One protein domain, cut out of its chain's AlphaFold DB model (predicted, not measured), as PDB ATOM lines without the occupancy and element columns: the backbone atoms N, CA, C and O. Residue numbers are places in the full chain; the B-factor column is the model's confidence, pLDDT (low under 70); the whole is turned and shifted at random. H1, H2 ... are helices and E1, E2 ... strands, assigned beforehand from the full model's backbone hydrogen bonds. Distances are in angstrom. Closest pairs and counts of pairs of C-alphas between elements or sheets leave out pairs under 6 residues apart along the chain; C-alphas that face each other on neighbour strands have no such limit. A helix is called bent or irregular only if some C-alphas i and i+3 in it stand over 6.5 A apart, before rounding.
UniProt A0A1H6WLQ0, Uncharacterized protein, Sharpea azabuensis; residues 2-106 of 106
ATOM      1  N   ILE A   2      13.978  43.344 -37.917       63.50
ATOM      2  CA  ILE A   2      12.979  42.247 -37.979       63.50
ATOM      3  C   ILE A   2      11.804  42.549 -38.934       63.50
ATOM      4  O   ILE A   2      11.401  41.703 -39.731       63.50
ATOM      5  N   GLY A   3      11.309  43.792 -38.938       71.00
ATOM      6  CA  GLY A   3      10.208  44.200 -39.816       71.00
ATOM      7  C   GLY A   3      10.532  44.181 -41.317       71.00
ATOM      8  O   GLY A   3       9.636  43.928 -42.114       71.00
ATOM      9  N   LEU A   4      11.784  44.421 -41.726       74.88
ATOM     10  CA  LEU A   4      12.193  44.374 -43.140       74.88
ATOM     11  C   LEU A   4      12.277  42.931 -43.642       74.88
ATOM     12  O   LEU A   4      11.761  42.626 -44.714       74.88
ATOM     13  N   ILE A   5      12.846  42.038 -42.828       80.38
ATOM     14  CA  ILE A   5      12.972  40.610 -43.142       80.38
ATOM     15  C   ILE A   5      11.587  39.981 -43.323       80.38
ATOM     16  O   ILE A   5      11.338  39.321 -44.330       80.38
ATOM     17  N   ARG A   6      10.649  40.245 -42.402       79.69
ATOM     18  CA  ARG A   6       9.277  39.715 -42.490       79.69
ATOM     19  C   ARG A   6       8.554  40.203 -43.747       79.69
ATOM     20  O   ARG A   6       7.911  39.424 -44.439       79.69
ATOM     21  N   ARG A   7       8.726  41.480 -44.097       80.88
ATOM     22  CA  ARG A   7       8.164  42.072 -45.324       80.88
ATOM     23  C   ARG A   7       8.749  41.454 -46.586       80.88
ATOM     24  O   ARG A   7       8.007  41.211 -47.533       80.88
ATOM     25  N   TYR A   8      10.056  41.200 -46.594       83.38
ATOM     26  CA  TYR A   8      10.717  40.517 -47.697       83.38
ATOM     27  C   TYR A   8      10.185  39.089 -47.860       83.38
ATOM     28  O   TYR A   8       9.806  38.719 -48.969       83.38
ATOM     29  N   LYS A   9      10.063  38.328 -46.761       87.56
ATOM     30  CA  LYS A   9       9.457  36.985 -46.765       87.56
ATOM     31  C   LYS A   9       8.029  37.007 -47.321       87.56
ATOM     32  O   LYS A   9       7.748  36.272 -48.260       87.56
ATOM     33  N   MET A  10       7.176  37.916 -46.841       88.31
ATOM     34  CA  MET A  10       5.808  38.087 -47.352       88.31
ATOM     35  C   MET A  10       5.775  38.401 -48.848       88.31
ATOM     36  O   MET A  10       5.017  37.781 -49.585       88.31
ATOM     37  N   ASN A  11       6.598  39.343 -49.318       88.12
ATOM     38  CA  ASN A  11       6.618  39.719 -50.732       88.12
ATOM     39  C   ASN A  11       7.144  38.578 -51.617       88.12
ATOM     40  O   ASN A  11       6.620  38.333 -52.700       88.12
ATOM     41  N   ARG A  12       8.166  37.851 -51.148       88.62
ATOM     42  CA  ARG A  12       8.722  36.686 -51.843       88.62
ATOM     43  C   ARG A  12       7.689  35.565 -51.957       88.62
ATOM     44  O   ARG A  12       7.526  35.019 -53.044       88.62
ATOM     45  N   LEU A  13       6.991  35.254 -50.866       90.81
ATOM     46  CA  LEU A  13       5.963  34.216 -50.842       90.81
ATOM     47  C   LEU A  13       4.749  34.609 -51.692       90.81
ATOM     48  O   LEU A  13       4.289  33.823 -52.510       90.81
ATOM     49  N   LEU A  14       4.296  35.862 -51.606       90.62
ATOM     50  CA  LEU A  14       3.191  36.351 -52.428       90.62
ATOM     51  C   LEU A  14       3.515  36.309 -53.931       90.62
ATOM     52  O   LEU A  14       2.657  35.947 -54.727       90.62
ATOM     53  N   LYS A  15       4.752  36.632 -54.338       89.69
ATOM     54  CA  LYS A  15       5.184  36.488 -55.741       89.69
ATOM     55  C   LYS A  15       5.127  35.039 -56.217       89.69
ATOM     56  O   LYS A  15       4.683  34.789 -57.332       89.69
ATOM     57  N   ARG A  16       5.557  34.102 -55.371       90.56
ATOM     58  CA  ARG A  16       5.466  32.664 -55.646       90.56
ATOM     59  C   ARG A  16       4.017  32.212 -55.805       90.56
ATOM     60  O   ARG A  16       3.711  31.535 -56.777       90.56
ATOM     61  N   PHE A  17       3.127  32.656 -54.920       91.50
ATOM     62  CA  PHE A  17       1.697  32.362 -55.017       91.50
ATOM     63  C   PHE A  17       1.052  32.933 -56.275       91.50
ATOM     64  O   PHE A  17       0.285  32.233 -56.923       91.50
ATOM     65  N   LYS A  18       1.392  34.167 -56.666       89.62
ATOM     66  CA  LYS A  18       0.930  34.733 -57.940       89.62
ATOM     67  C   LYS A  18       1.401  33.901 -59.128       89.62
ATOM     68  O   LYS A  18       0.608  33.592 -60.004       89.62
ATOM     69  N   HIS A  19       2.677  33.522 -59.143       89.56
ATOM     70  CA  HIS A  19       3.237  32.702 -60.212       89.56
ATOM     71  C   HIS A  19       2.541  31.335 -60.317       89.56
ATOM     72  O   HIS A  19       2.145  30.948 -61.407       89.56
ATOM     73  N   ALA A  20       2.334  30.647 -59.189       89.56
ATOM     74  CA  ALA A  20       1.574  29.396 -59.147       89.56
ATOM     75  C   ALA A  20       0.142  29.576 -59.660       89.56
ATOM     76  O   ALA A  20      -0.302  28.830 -60.524       89.56
ATOM     77  N   TYR A  21      -0.545  30.625 -59.202       88.81
ATOM     78  CA  TYR A  21      -1.908  30.924 -59.627       88.81
ATOM     79  C   TYR A  21      -2.026  31.115 -61.146       88.81
ATOM     80  O   TYR A  21      -2.901  30.519 -61.766       88.81
ATOM     81  N   TYR A  22      -1.127  31.890 -61.764       87.50
ATOM     82  CA  TYR A  22      -1.134  32.089 -63.220       87.50
ATOM     83  C   TYR A  22      -0.770  30.825 -64.011       87.50
ATOM     84  O   TYR A  22      -1.185  30.690 -65.160       87.50
ATOM     85  N   ASN A  23      -0.044  29.890 -63.397       90.31
ATOM     86  CA  ASN A  23       0.306  28.608 -64.004       90.31
ATOM     87  C   ASN A  23      -0.722  27.498 -63.729       90.31
ATOM     88  O   ASN A  23      -0.533  26.381 -64.199       90.31
ATOM     89  N   ASN A  24      -1.819  27.797 -63.022       86.94
ATOM     90  CA  ASN A  24      -2.791  26.816 -62.522       86.94
ATOM     91  C   ASN A  24      -2.188  25.761 -61.571       86.94
ATOM     92  O   ASN A  24      -2.742  24.673 -61.421       86.94
ATOM     93  N   ASP A  25      -1.079  26.093 -60.908       88.12
ATOM     94  CA  ASP A  25      -0.487  25.271 -59.856       88.12
ATOM     95  C   ASP A  25      -1.170  25.545 -58.509       88.12
ATOM     96  O   ASP A  25      -1.569  26.674 -58.201       88.12
ATOM     97  N   ASP A  26      -1.250  24.520 -57.656       85.81
ATOM     98  CA  ASP A  26      -1.720  24.692 -56.281       85.81
ATOM     99  C   ASP A  26      -0.713  25.525 -55.472       85.81
ATOM    100  O   ASP A  26       0.479  25.210 -55.395       85.81
ATOM    101  N   LEU A  27      -1.202  26.587 -54.826       87.12
ATOM    102  CA  LEU A  27      -0.396  27.458 -53.972       87.12
ATOM    103  C   LEU A  27       0.232  26.678 -52.810       87.12
ATOM    104  O   LEU A  27       1.335  27.026 -52.385       87.12
ATOM    105  N   MET A  28      -0.428  25.616 -52.337       86.50
ATOM    106  CA  MET A  28       0.081  24.748 -51.271       86.50
ATOM    107  C   MET A  28       1.411  24.080 -51.638       86.50
ATOM    108  O   MET A  28       2.244  23.877 -50.760       86.50
ATOM    109  N   ASN A  29       1.660  23.808 -52.924       86.12
ATOM    110  CA  ASN A  29       2.894  23.158 -53.383       86.12
ATOM    111  C   ASN A  29       4.112  24.090 -53.375       86.12
ATOM    112  O   ASN A  29       5.247  23.637 -53.520       86.12
ATOM    113  N   VAL A  30       3.894  25.402 -53.253       86.50
ATOM    114  CA  VAL A  30       4.953  26.414 -53.396       86.50
ATOM    115  C   VAL A  30       5.344  27.042 -52.056       86.50
ATOM    116  O   VAL A  30       6.367  27.734 -51.963       86.50
ATOM    117  N   CYS A  31       4.560  26.792 -51.006       85.25
ATOM    118  CA  CYS A  31       4.893  27.166 -49.637       85.25
ATOM    119  C   CYS A  31       5.404  25.975 -48.833       85.25
ATOM    120  O   CYS A  31       4.929  24.854 -48.976       85.25
ATOM    121  N   ASP A  32       6.329  26.262 -47.928       87.31
ATOM    122  CA  ASP A  32       6.732  25.325 -46.891       87.31
ATOM    123  C   ASP A  32       5.922  25.665 -45.635       87.31
ATOM    124  O   ASP A  32       6.224  26.649 -44.957       87.31
ATOM    125  N   LEU A  33       4.834  24.926 -45.379       81.88
ATOM    126  CA  LEU A  33       3.853  25.288 -44.348       81.88
ATOM    127  C   LEU A  33       4.482  25.490 -42.967       81.88
ATOM    128  O   LEU A  33       4.080  26.420 -42.268       81.88
ATOM    129  N   ASP A  34       5.475  24.681 -42.600       83.19
ATOM    130  CA  ASP A  34       6.113  24.755 -41.286       83.19
ATOM    131  C   ASP A  34       6.966  26.024 -41.152       83.19
ATOM    132  O   ASP A  34       6.944  26.706 -40.125       83.19
ATOM    133  N   ASN A  35       7.671  26.399 -42.222       85.50
ATOM    134  CA  ASN A  35       8.556  27.565 -42.238       85.50
ATOM    135  C   ASN A  35       7.838  28.885 -42.565       85.50
ATOM    136  O   ASN A  35       8.303  29.967 -42.180       85.50
ATOM    137  N   ASP A  36       6.711  28.817 -43.273       88.00
ATOM    138  CA  ASP A  36       5.984  29.974 -43.787       88.00
ATOM    139  C   ASP A  36       4.723  30.318 -42.981       88.00
ATOM    140  O   ASP A  36       4.086  31.325 -43.293       88.00
ATOM    141  N   ILE A  37       4.373  29.579 -41.919       88.50
ATOM    142  CA  ILE A  37       3.099  29.748 -41.191       88.50
ATOM    143  C   ILE A  37       2.840  31.183 -40.711       88.50
ATOM    144  O   ILE A  37       1.745  31.724 -40.882       88.50
ATOM    145  N   GLU A  38       3.862  31.855 -40.178       89.31
ATOM    146  CA  GLU A  38       3.752  33.253 -39.759       89.31
ATOM    147  C   GLU A  38       3.549  34.201 -40.945       89.31
ATOM    148  O   GLU A  38       2.848  35.209 -40.843       89.31
ATOM    149  N   THR A  39       4.191  33.894 -42.071       90.06
ATOM    150  CA  THR A  39       4.106  34.680 -43.301       90.06
ATOM    151  C   THR A  39       2.729  34.510 -43.941       90.06
ATOM    152  O   THR A  39       2.143  35.498 -44.377       90.06
ATOM    153  N   ILE A  40       2.197  33.286 -43.946       91.19
ATOM    154  CA  ILE A  40       0.852  32.936 -44.415       91.19
ATOM    155  C   ILE A  40      -0.195  33.639 -43.549       91.19
ATOM    156  O   ILE A  40      -1.039  34.351 -44.085       91.19
ATOM    157  N   SER A  41      -0.089  33.538 -42.222       90.31
ATOM    158  CA  SER A  41      -0.990  34.226 -41.287       90.31
ATOM    159  C   SER A  41      -0.983  35.742 -41.501       90.31
ATOM    160  O   SER A  41      -2.035  36.372 -41.594       90.31
ATOM    161  N   ALA A  42       0.199  36.339 -41.686       89.88
ATOM    162  CA  ALA A  42       0.291  37.754 -42.015       89.88
ATOM    163  C   ALA A  42      -0.386  38.069 -43.362       89.88
ATOM    164  O   ALA A  42      -1.185  38.995 -43.440       89.88
ATOM    165  N   LEU A  43      -0.101  37.314 -44.428       90.31
ATOM    166  CA  LEU A  43      -0.713  37.535 -45.744       90.31
ATOM    167  C   LEU A  43      -2.244  37.386 -45.715       90.31
ATOM    168  O   LEU A  43      -2.927  38.142 -46.405       90.31
ATOM    169  N   GLU A  44      -2.776  36.462 -44.914       92.25
ATOM    170  CA  GLU A  44      -4.216  36.289 -44.685       92.25
ATOM    171  C   GLU A  44      -4.813  37.511 -43.973       92.25
ATOM    172  O   GLU A  44      -5.806  38.063 -44.438       92.25
ATOM    173  N   GLN A  45      -4.165  38.010 -42.910       89.88
ATOM    174  CA  GLN A  45      -4.601  39.218 -42.190       89.88
ATOM    175  C   GLN A  45      -4.660  40.462 -43.085       89.88
ATOM    176  O   GLN A  45      -5.543  41.301 -42.920       89.88
ATOM    177  N   TYR A  46      -3.740  40.587 -44.045       86.88
ATOM    178  CA  TYR A  46      -3.752  41.683 -45.021       86.88
ATOM    179  C   TYR A  46      -4.695  41.431 -46.211       86.88
ATOM    180  O   TYR A  46      -4.765  42.267 -47.110       86.88
ATOM    181  N   GLY A  47      -5.416  40.305 -46.248       88.62
ATOM    182  CA  GLY A  47      -6.330  39.954 -47.338       88.62
ATOM    183  C   GLY A  47      -5.631  39.639 -48.665       88.62
ATOM    184  O   GLY A  47      -6.265  39.665 -49.720       88.62
ATOM    185  N   CYS A  48      -4.323  39.364 -48.636       89.69
ATOM    186  CA  CYS A  48      -3.540  39.004 -49.818       89.69
ATOM    187  C   CYS A  48      -3.769  37.549 -50.233       89.69
ATOM    188  O   CYS A  48      -3.576  37.205 -51.394       89.69
ATOM    189  N   ILE A  49      -4.160  36.696 -49.289       92.12
ATOM    190  CA  ILE A  49      -4.527  35.297 -49.520       92.12
ATOM    191  C   ILE A  49      -5.765  34.950 -48.697       92.12
ATOM    192  O   ILE A  49      -6.059  35.605 -47.698       92.12
ATOM    193  N   LYS A  50      -6.475  33.901 -49.106       92.31
ATOM    194  CA  LYS A  50      -7.567  33.287 -48.347       92.31
ATOM    195  C   LYS A  50      -7.148  31.863 -47.998       92.31
ATOM    196  O   LYS A  50      -6.759  31.100 -48.881       92.31
ATOM    197  N   VAL A  51      -7.221  31.516 -46.717       92.00
ATOM    198  CA  VAL A  51      -6.789  30.218 -46.191       92.00
ATOM    199  C   VAL A  51      -8.014  29.446 -45.716       92.00
ATOM    200  O   VAL A  51      -8.822  29.972 -44.950       92.00
ATOM    201  N   ARG A  52      -8.166  28.193 -46.149       89.25
ATOM    202  CA  ARG A  52      -9.176  27.281 -45.599       89.25
ATOM    203  C   ARG A  52      -8.503  26.241 -44.714       89.25
ATOM    204  O   ARG A  52      -7.460  25.680 -45.057       89.25
ATOM    205  N   ARG A  53      -9.121  26.002 -43.559       90.06
ATOM    206  CA  ARG A  53      -8.640  25.081 -42.527       90.06
ATOM    207  C   ARG A  53      -9.612  23.912 -42.385       90.06
ATOM    208  O   ARG A  53     -10.822  24.125 -42.425       90.06
ATOM    209  N   ALA A  54      -9.085  22.699 -42.268       87.19
ATOM    210  CA  ALA A  54      -9.866  21.481 -42.089       87.19
ATOM    211  C   ALA A  54     -10.278  21.324 -40.615       87.19
ATOM    212  O   ALA A  54      -9.799  22.059 -39.742       87.19
ATOM    213  N   MET A  55     -11.143  20.347 -40.315       73.31
ATOM    214  CA  MET A  55     -11.378  19.932 -38.927       73.31
ATOM    215  C   MET A  55     -10.038  19.517 -38.301       73.31
ATOM    216  O   MET A  55      -9.373  18.619 -38.805       73.31
ATOM    217  N   GLY A  56      -9.620  20.225 -37.248       76.62
ATOM    218  CA  GLY A  56      -8.290  20.090 -36.636       76.62
ATOM    219  C   GLY A  56      -7.369  21.301 -36.828       76.62
ATOM    220  O   GLY A  56      -6.282  21.329 -36.267       76.62
ATOM    221  N   GLY A  57      -7.788  22.326 -37.579       78.56
ATOM    222  CA  GLY A  57      -7.054  23.594 -37.702       78.56
ATOM    223  C   GLY A  57      -5.924  23.589 -38.737       78.56
ATOM    224  O   GLY A  57      -5.351  24.643 -39.013       78.56
ATOM    225  N   HIS A  58      -5.651  22.440 -39.360       82.50
ATOM    226  CA  HIS A  58      -4.666  22.315 -40.430       82.50
ATOM    227  C   HIS A  58      -5.113  23.056 -41.688       82.50
ATOM    228  O   HIS A  58      -6.255  22.931 -42.135       82.50
ATOM    229  N   ILE A  59      -4.193  23.822 -42.269       85.56
ATOM    230  CA  ILE A  59      -4.398  24.483 -43.552       85.56
ATOM    231  C   ILE A  59      -4.406  23.405 -44.634       85.56
ATOM    232  O   ILE A  59      -3.441  22.660 -44.762       85.56
ATOM    233  N   TYR A  60      -5.492  23.327 -45.401       85.50
ATOM    234  CA  TYR A  60      -5.622  22.353 -46.491       85.50
ATOM    235  C   TYR A  60      -5.796  23.012 -47.858       85.50
ATOM    236  O   TYR A  60      -5.732  22.331 -48.875       85.50
ATOM    237  N   PHE A  61      -6.039  24.325 -47.896       87.38
ATOM    238  CA  PHE A  61      -6.202  25.052 -49.147       87.38
ATOM    239  C   PHE A  61      -5.842  26.529 -48.984       87.38
ATOM    240  O   PHE A  61      -6.262  27.177 -48.018       87.38
ATOM    241  N   ILE A  62      -5.106  27.074 -49.954       91.12
ATOM    242  CA  ILE A  62      -4.728  28.489 -50.028       91.12
ATOM    243  C   ILE A  62      -5.095  29.010 -51.417       91.12
ATOM    244  O   ILE A  62      -4.796  28.385 -52.427       91.12
ATOM    245  N   THR A  63      -5.718  30.184 -51.479       91.06
ATOM    246  CA  THR A  63      -5.999  30.882 -52.741       91.06
ATOM    247  C   THR A  63      -5.628  32.360 -52.643       91.06
ATOM    248  O   THR A  63      -5.435  32.886 -51.542       91.06
ATOM    249  N   LEU A  64      -5.505  33.043 -53.782       90.62
ATOM    250  CA  LEU A  64      -5.248  34.480 -53.798       90.62
ATOM    251  C   LEU A  64      -6.444  35.249 -53.225       90.62
ATOM    252  O   LEU A  64      -7.608  34.926 -53.459       90.62
ATOM    253  N   GLY A  65      -6.133  36.270 -52.435       88.56
ATOM    254  CA  GLY A  65      -7.106  37.222 -51.926       88.56
ATOM    255  C   GLY A  65      -7.226  38.436 -52.841       88.56
ATOM    256  O   GLY A  65      -6.373  38.685 -53.698       88.56
ATOM    257  N   ASP A  66      -8.263  39.232 -52.609       86.19
ATOM    258  CA  ASP A  66      -8.629  40.359 -53.476       86.19
ATOM    259  C   ASP A  66      -7.576  41.485 -53.428       86.19
ATOM    260  O   ASP A  66      -7.423  42.256 -54.369       86.19
ATOM    261  N   ARG A  67      -6.777  41.547 -52.351       85.06
ATOM    262  CA  ARG A  67      -5.670  42.508 -52.204       85.06
ATOM    263  C   ARG A  67      -4.328  41.986 -52.712       85.06
ATOM    264  O   ARG A  67      -3.326  42.696 -52.620       85.06
ATOM    265  N   SER A  68      -4.273  40.760 -53.240       81.88
ATOM    266  CA  SER A  68      -3.022  40.148 -53.701       81.88
ATOM    267  C   SER A  68      -2.318  41.002 -54.757       81.88
ATOM    268  O   SER A  68      -1.103  41.194 -54.681       81.88
ATOM    269  N   GLU A  69      -3.061  41.558 -55.715       78.12
ATOM    270  CA  GLU A  69      -2.526  42.390 -56.796       78.12
ATOM    271  C   GLU A  69      -1.975  43.723 -56.285       78.12
ATOM    272  O   GLU A  69      -0.843  44.089 -56.607       78.12
ATOM    273  N   ILE A  70      -2.727  44.372 -55.399       79.06
ATOM    274  CA  ILE A  70      -2.484  45.744 -54.945       79.06
ATOM    275  C   ILE A  70      -1.417  45.810 -53.839       79.06
ATOM    276  O   ILE A  70      -0.708  46.809 -53.724       79.06
ATOM    277  N   TYR A  71      -1.211  44.731 -53.074       76.94
ATOM    278  CA  TYR A  71      -0.276  44.703 -51.940       76.94
ATOM    279  C   TYR A  71       1.145  45.180 -52.283       76.94
ATOM    280  O   TYR A  71       1.790  45.874 -51.495       76.94
ATOM    281  N   SER A  72       1.665  44.801 -53.454       68.88
ATOM    282  CA  SER A  72       3.000  45.231 -53.884       68.88
ATOM    283  C   SER A  72       3.034  46.717 -54.254       68.88
ATOM    284  O   SER A  72       4.048  47.365 -53.997       68.88
ATOM    285  N   ILE A  73       1.938  47.250 -54.802       69.62
ATOM    286  CA  ILE A  73       1.809  48.643 -55.248       69.62
ATOM    287  C   ILE A  73       1.710  49.568 -54.031       69.62
ATOM    288  O   ILE A  73       2.610  50.383 -53.835       69.62
ATOM    289  N   GLU A  74       0.735  49.350 -53.140       73.81
ATOM    290  CA  GLU A  74       0.545  50.136 -51.903       73.81
ATOM    291  C   GLU A  74       1.836  50.234 -51.079       73.81
ATOM    292  O   GLU A  74       2.206  51.273 -50.527       73.81
ATOM    293  N   ARG A  75       2.571  49.121 -50.992       71.44
ATOM    294  CA  ARG A  75       3.802  49.075 -50.207       71.44
ATOM    295  C   ARG A  75       4.969  49.758 -50.915       71.44
ATOM    296  O   ARG A  75       5.846  50.276 -50.225       71.44
ATOM    297  N   SER A  76       4.996  49.761 -52.248       69.50
ATOM    298  CA  SER A  76       6.009  50.474 -53.034       69.50
ATOM    299  C   SER A  76       5.838  51.991 -52.942       69.50
ATOM    300  O   SER A  76       6.828  52.690 -52.735       69.50
ATOM    301  N   GLU A  77       4.599  52.486 -52.951       73.75
ATOM    302  CA  GLU A  77       4.282  53.913 -52.831       73.75
ATOM    303  C   GLU A  77       4.744  54.492 -51.494       73.75
ATOM    304  O   GLU A  77       5.396  55.534 -51.455       73.75
ATOM    305  N   LEU A  78       4.506  53.781 -50.388       79.12
ATOM    306  CA  LEU A  78       4.963  54.206 -49.060       79.12
ATOM    307  C   LEU A  78       6.491  54.344 -48.969       79.12
ATOM    308  O   LEU A  78       6.998  55.240 -48.289       79.12
ATOM    309  N   TRP A  79       7.237  53.451 -49.622       75.00
ATOM    310  CA  TRP A  79       8.698  53.522 -49.649       75.00
ATOM    311  C   TRP A  79       9.198  54.610 -50.582       75.00
ATOM    312  O   TRP A  79      10.100  55.354 -50.200       75.00
ATOM    313  N   PHE A  80       8.593  54.730 -51.760       74.06
ATOM    314  CA  PHE A  80       8.907  55.794 -52.696       74.06
ATOM    315  C   PHE A  80       8.693  57.158 -52.042       74.06
ATOM    316  O   PHE A  80       9.599  57.983 -52.045       74.06
ATOM    317  N   ASN A  81       7.572  57.344 -51.343       85.06
ATOM    318  CA  ASN A  81       7.275  58.591 -50.653       85.06
ATOM    319  C   ASN A  81       8.301  58.909 -49.551       85.06
ATOM    320  O   ASN A  81       8.723  60.053 -49.406       85.06
ATOM    321  N   ARG A  82       8.782  57.898 -48.812       82.94
ATOM    322  CA  ARG A  82       9.851  58.079 -47.810       82.94
ATOM    323  C   ARG A  82      11.188  58.455 -48.438       82.94
ATOM    324  O   ARG A  82      11.866  59.332 -47.914       82.94
ATOM    325  N   ILE A  83      11.566  57.802 -49.534       85.38
ATOM    326  CA  ILE A  83      12.822  58.080 -50.240       85.38
ATOM    327  C   ILE A  83      12.780  59.479 -50.856       85.38
ATOM    328  O   ILE A  83      13.703  60.260 -50.648       85.38
ATOM    329  N   VAL A  84      11.690  59.824 -51.544       86.81
ATOM    330  CA  VAL A  84      11.484  61.153 -52.134       86.81
ATOM    331  C   VAL A  84      11.504  62.229 -51.054       86.81
ATOM    332  O   VAL A  84      12.225  63.209 -51.200       86.81
ATOM    333  N   SER A  85      10.793  62.023 -49.942       90.06
ATOM    334  CA  SER A  85      10.785  62.975 -48.822       90.06
ATOM    335  C   SER A  85      12.179  63.164 -48.213       90.06
ATOM    336  O   SER A  85      12.570  64.284 -47.897       90.06
ATOM    337  N   TYR A  86      12.953  62.084 -48.077       90.06
ATOM    338  CA  TYR A  86      14.326  62.144 -47.572       90.06
ATOM    339  C   TYR A  86      15.254  62.923 -48.515       90.06
ATOM    340  O   TYR A  86      15.986  63.808 -48.074       90.06
ATOM    341  N   ILE A  87      15.184  62.637 -49.817       90.19
ATOM    342  CA  ILE A  87      15.966  63.336 -50.844       90.19
ATOM    343  C   ILE A  87      15.576  64.816 -50.897       90.19
ATOM    344  O   ILE A  87      16.455  65.672 -50.893       90.19
ATOM    345  N   ALA A  88      14.279  65.132 -50.880       89.88
ATOM    346  CA  ALA A  88      13.786  66.506 -50.838       89.88
ATOM    347  C   ALA A  88      14.303  67.257 -49.601       89.88
ATOM    348  O   ALA A  88      14.729  68.404 -49.715       89.88
ATOM    349  N   GLY A  89      14.346  66.591 -48.442       91.38
ATOM    350  CA  GLY A  89      14.955  67.123 -47.224       91.38
ATOM    351  C   GLY A  89      16.432  67.480 -47.412       91.38
ATOM    352  O   GLY A  89      16.818  68.616 -47.141       91.38
ATOM    353  N   ILE A  90      17.244  66.563 -47.949       90.50
ATOM    354  CA  ILE A  90      18.671  66.819 -48.229       90.50
ATOM    355  C   ILE A  90      18.844  67.981 -49.207       90.50
ATOM    356  O   ILE A  90      19.633  68.888 -48.958       90.50
ATOM    357  N   ILE A  91      18.091  67.968 -50.309       90.56
ATOM    358  CA  ILE A  91      18.144  69.022 -51.322       90.56
ATOM    359  C   ILE A  91      17.796  70.369 -50.686       90.56
ATOM    360  O   ILE A  91      18.533  71.336 -50.869       90.56
ATOM    361  N   SER A  92      16.732  70.435 -49.881       89.94
ATOM    362  CA  SER A  92      16.345  71.665 -49.186       89.94
ATOM    363  C   SER A  92      17.439  72.162 -48.234       89.94
ATOM    364  O   SER A  92      17.735  73.353 -48.216       89.94
ATOM    365  N   ALA A  93      18.114  71.256 -47.521       90.25
ATOM    366  CA  ALA A  93      19.194  71.596 -46.601       90.25
ATOM    367  C   ALA A  93      20.447  72.147 -47.305       90.25
ATOM    368  O   ALA A  93      21.223  72.848 -46.668       90.25
ATOM    369  N   ILE A  94      20.646  71.862 -48.595       89.81
ATOM    370  CA  ILE A  94      21.767  72.385 -49.393       89.81
ATOM    371  C   ILE A  94      21.362  73.662 -50.141       89.81
ATOM    372  O   ILE A  94      22.108  74.642 -50.155       89.81
ATOM    373  N   ILE A  95      20.173  73.675 -50.748       87.94
ATOM    374  CA  ILE A  95      19.696  74.787 -51.579       87.94
ATOM    375  C   ILE A  95      19.339  76.010 -50.731       87.94
ATOM    376  O   ILE A  95      19.671  77.130 -51.118       87.94
ATOM    377  N   VAL A  96      18.693  75.828 -49.575       88.12
ATOM    378  CA  VAL A  96      18.267  76.954 -48.725       88.12
ATOM    379  C   VAL A  96      19.466  77.788 -48.244       88.12
ATOM    380  O   VAL A  96      19.433  79.005 -48.428       88.12
ATOM    381  N   PRO A  97      20.559  77.199 -47.715       87.62
ATOM    382  CA  PRO A  97      21.750  77.968 -47.358       87.62
ATOM    383  C   PRO A  97      22.403  78.678 -48.546       87.62
ATOM    384  O   PRO A  97      22.827  79.823 -48.403       87.62
ATOM    385  N   LEU A  98      22.461  78.030 -49.716       87.00
ATOM    386  CA  LEU A  98      23.029  78.631 -50.925       87.00
ATOM    387  C   LEU A  98      22.223  79.857 -51.366       87.00
ATOM    388  O   LEU A  98      22.811  80.911 -51.595       87.00
ATOM    389  N   LEU A  99      20.892  79.759 -51.405       88.12
ATOM    390  CA  LEU A  99      20.013  80.886 -51.734       88.12
ATOM    391  C   LEU A  99      20.160  82.037 -50.734       88.12
ATOM    392  O   LEU A  99      20.277  83.188 -51.148       88.12
ATOM    393  N   ILE A 100      20.209  81.736 -49.432       88.31
ATOM    394  CA  ILE A 100      20.438  82.751 -48.394       88.31
ATOM    395  C   ILE A 100      21.785  83.443 -48.615       88.31
ATOM    396  O   ILE A 100      21.855  84.666 -48.533       88.31
ATOM    397  N   SER A 101      22.845  82.687 -48.915       88.75
ATOM    398  CA  SER A 101      24.170  83.263 -49.163       88.75
ATOM    399  C   SER A 101      24.185  84.180 -50.388       88.75
ATOM    400  O   SER A 101      24.787  85.247 -50.339       88.75
ATOM    401  N   LEU A 102      23.456  83.803 -51.443       86.69
ATOM    402  CA  LEU A 102      23.397  84.531 -52.706       86.69
ATOM    403  C   LEU A 102      22.608  85.840 -52.562       86.69
ATOM    404  O   LEU A 102      23.048  86.876 -53.051       86.69
ATOM    405  N   ILE A 103      21.501  85.818 -51.809       88.31
ATOM    406  CA  ILE A 103      20.741  87.026 -51.444       88.31
ATOM    407  C   ILE A 103      21.589  87.964 -50.581       88.31
ATOM    408  O   ILE A 103      21.509  89.171 -50.740       88.31
ATOM    409  N   ARG A 104      22.406  87.427 -49.666       78.88
ATOM    410  CA  ARG A 104      23.265  88.241 -48.791       78.88
ATOM    411  C   ARG A 104      24.461  88.865 -49.514       78.88
ATOM    412  O   ARG A 104      25.069  89.778 -48.966       78.88
ATOM    413  N   SER A 105      24.842  88.317 -50.668       76.31
ATOM    414  CA  SER A 105      25.939  88.815 -51.509       76.31
ATOM    415  C   SER A 105      25.506  89.837 -52.567       76.31
ATOM    416  O   SER A 105      26.369  90.381 -53.253       76.31
ATOM    417  N   LEU A 106      24.196  90.052 -52.711       63.97
ATOM    418  CA  LEU A 106      23.555  91.065 -53.555       63.97
ATOM    419  C   LEU A 106      23.275  92.328 -52.733       63.97
ATOM    420  O   LEU A 106      23.408  93.425 -53.317       63.97
TER     421      LEU A 106
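What this domain is: This is residues 2 to 106 of the 106 residues of an uncharacterized protein of Sharpea azabuensis (UniProt A0A1H6WLQ0). H1 and H2 cross in a small body with the antiparallel hairpin E1 E2 beside them; from it H3 leaves as one long arm, residues 76 to 106 sticking out. The 105 printed residues include, in order, H1, H2, E1, E2 and H3, mostly helix. The whole is extended, radius of gyration of the C-alphas 21.9 A, spanning 80 by 27 by 18 A.

How they stand to each other: Start with H1, residues 2 to 22: its residues 6 to 14 alone touch H2, residues 33 to 45, about perpendicular at 89 degrees, closest C-alphas Met 10 and Thr 39, 5.6 A. Next, E1, residues 49 to 53, and E2, residues 59 to 64, form a hairpin at 160 degrees; N 50 and O 63 are 2.8 A apart, within hydrogen-bond range. H3, residues 71 to 104, is close but not clearly touching H1, closest C-alphas Asn 11 and Ser 72, 7.3 A. Every O i to N i+4 pair is within range in H1, 7 of 9 in H2, 28 of 30 in H3.

Where its parts are: Find C-alpha 2 at (12.979, 42.247, -37.979); H1 runs 30.7 A. H2, 16.4 A, is irregular: C-alphas 35 and 38 are 7.8 A apart. E1 spans 13.0 A, E2 14.3 A. H3 runs 49.6 A to C-alpha 104 at (23.265, 88.241, -48.791).

The domain as a whole: The farthest C-alphas, Met 55 and Leu 106, are 80.6 A apart. The printed part has no cut and no long link. Look for pLDDT under 70 at residues 2, 72 to 73, 76 and 106.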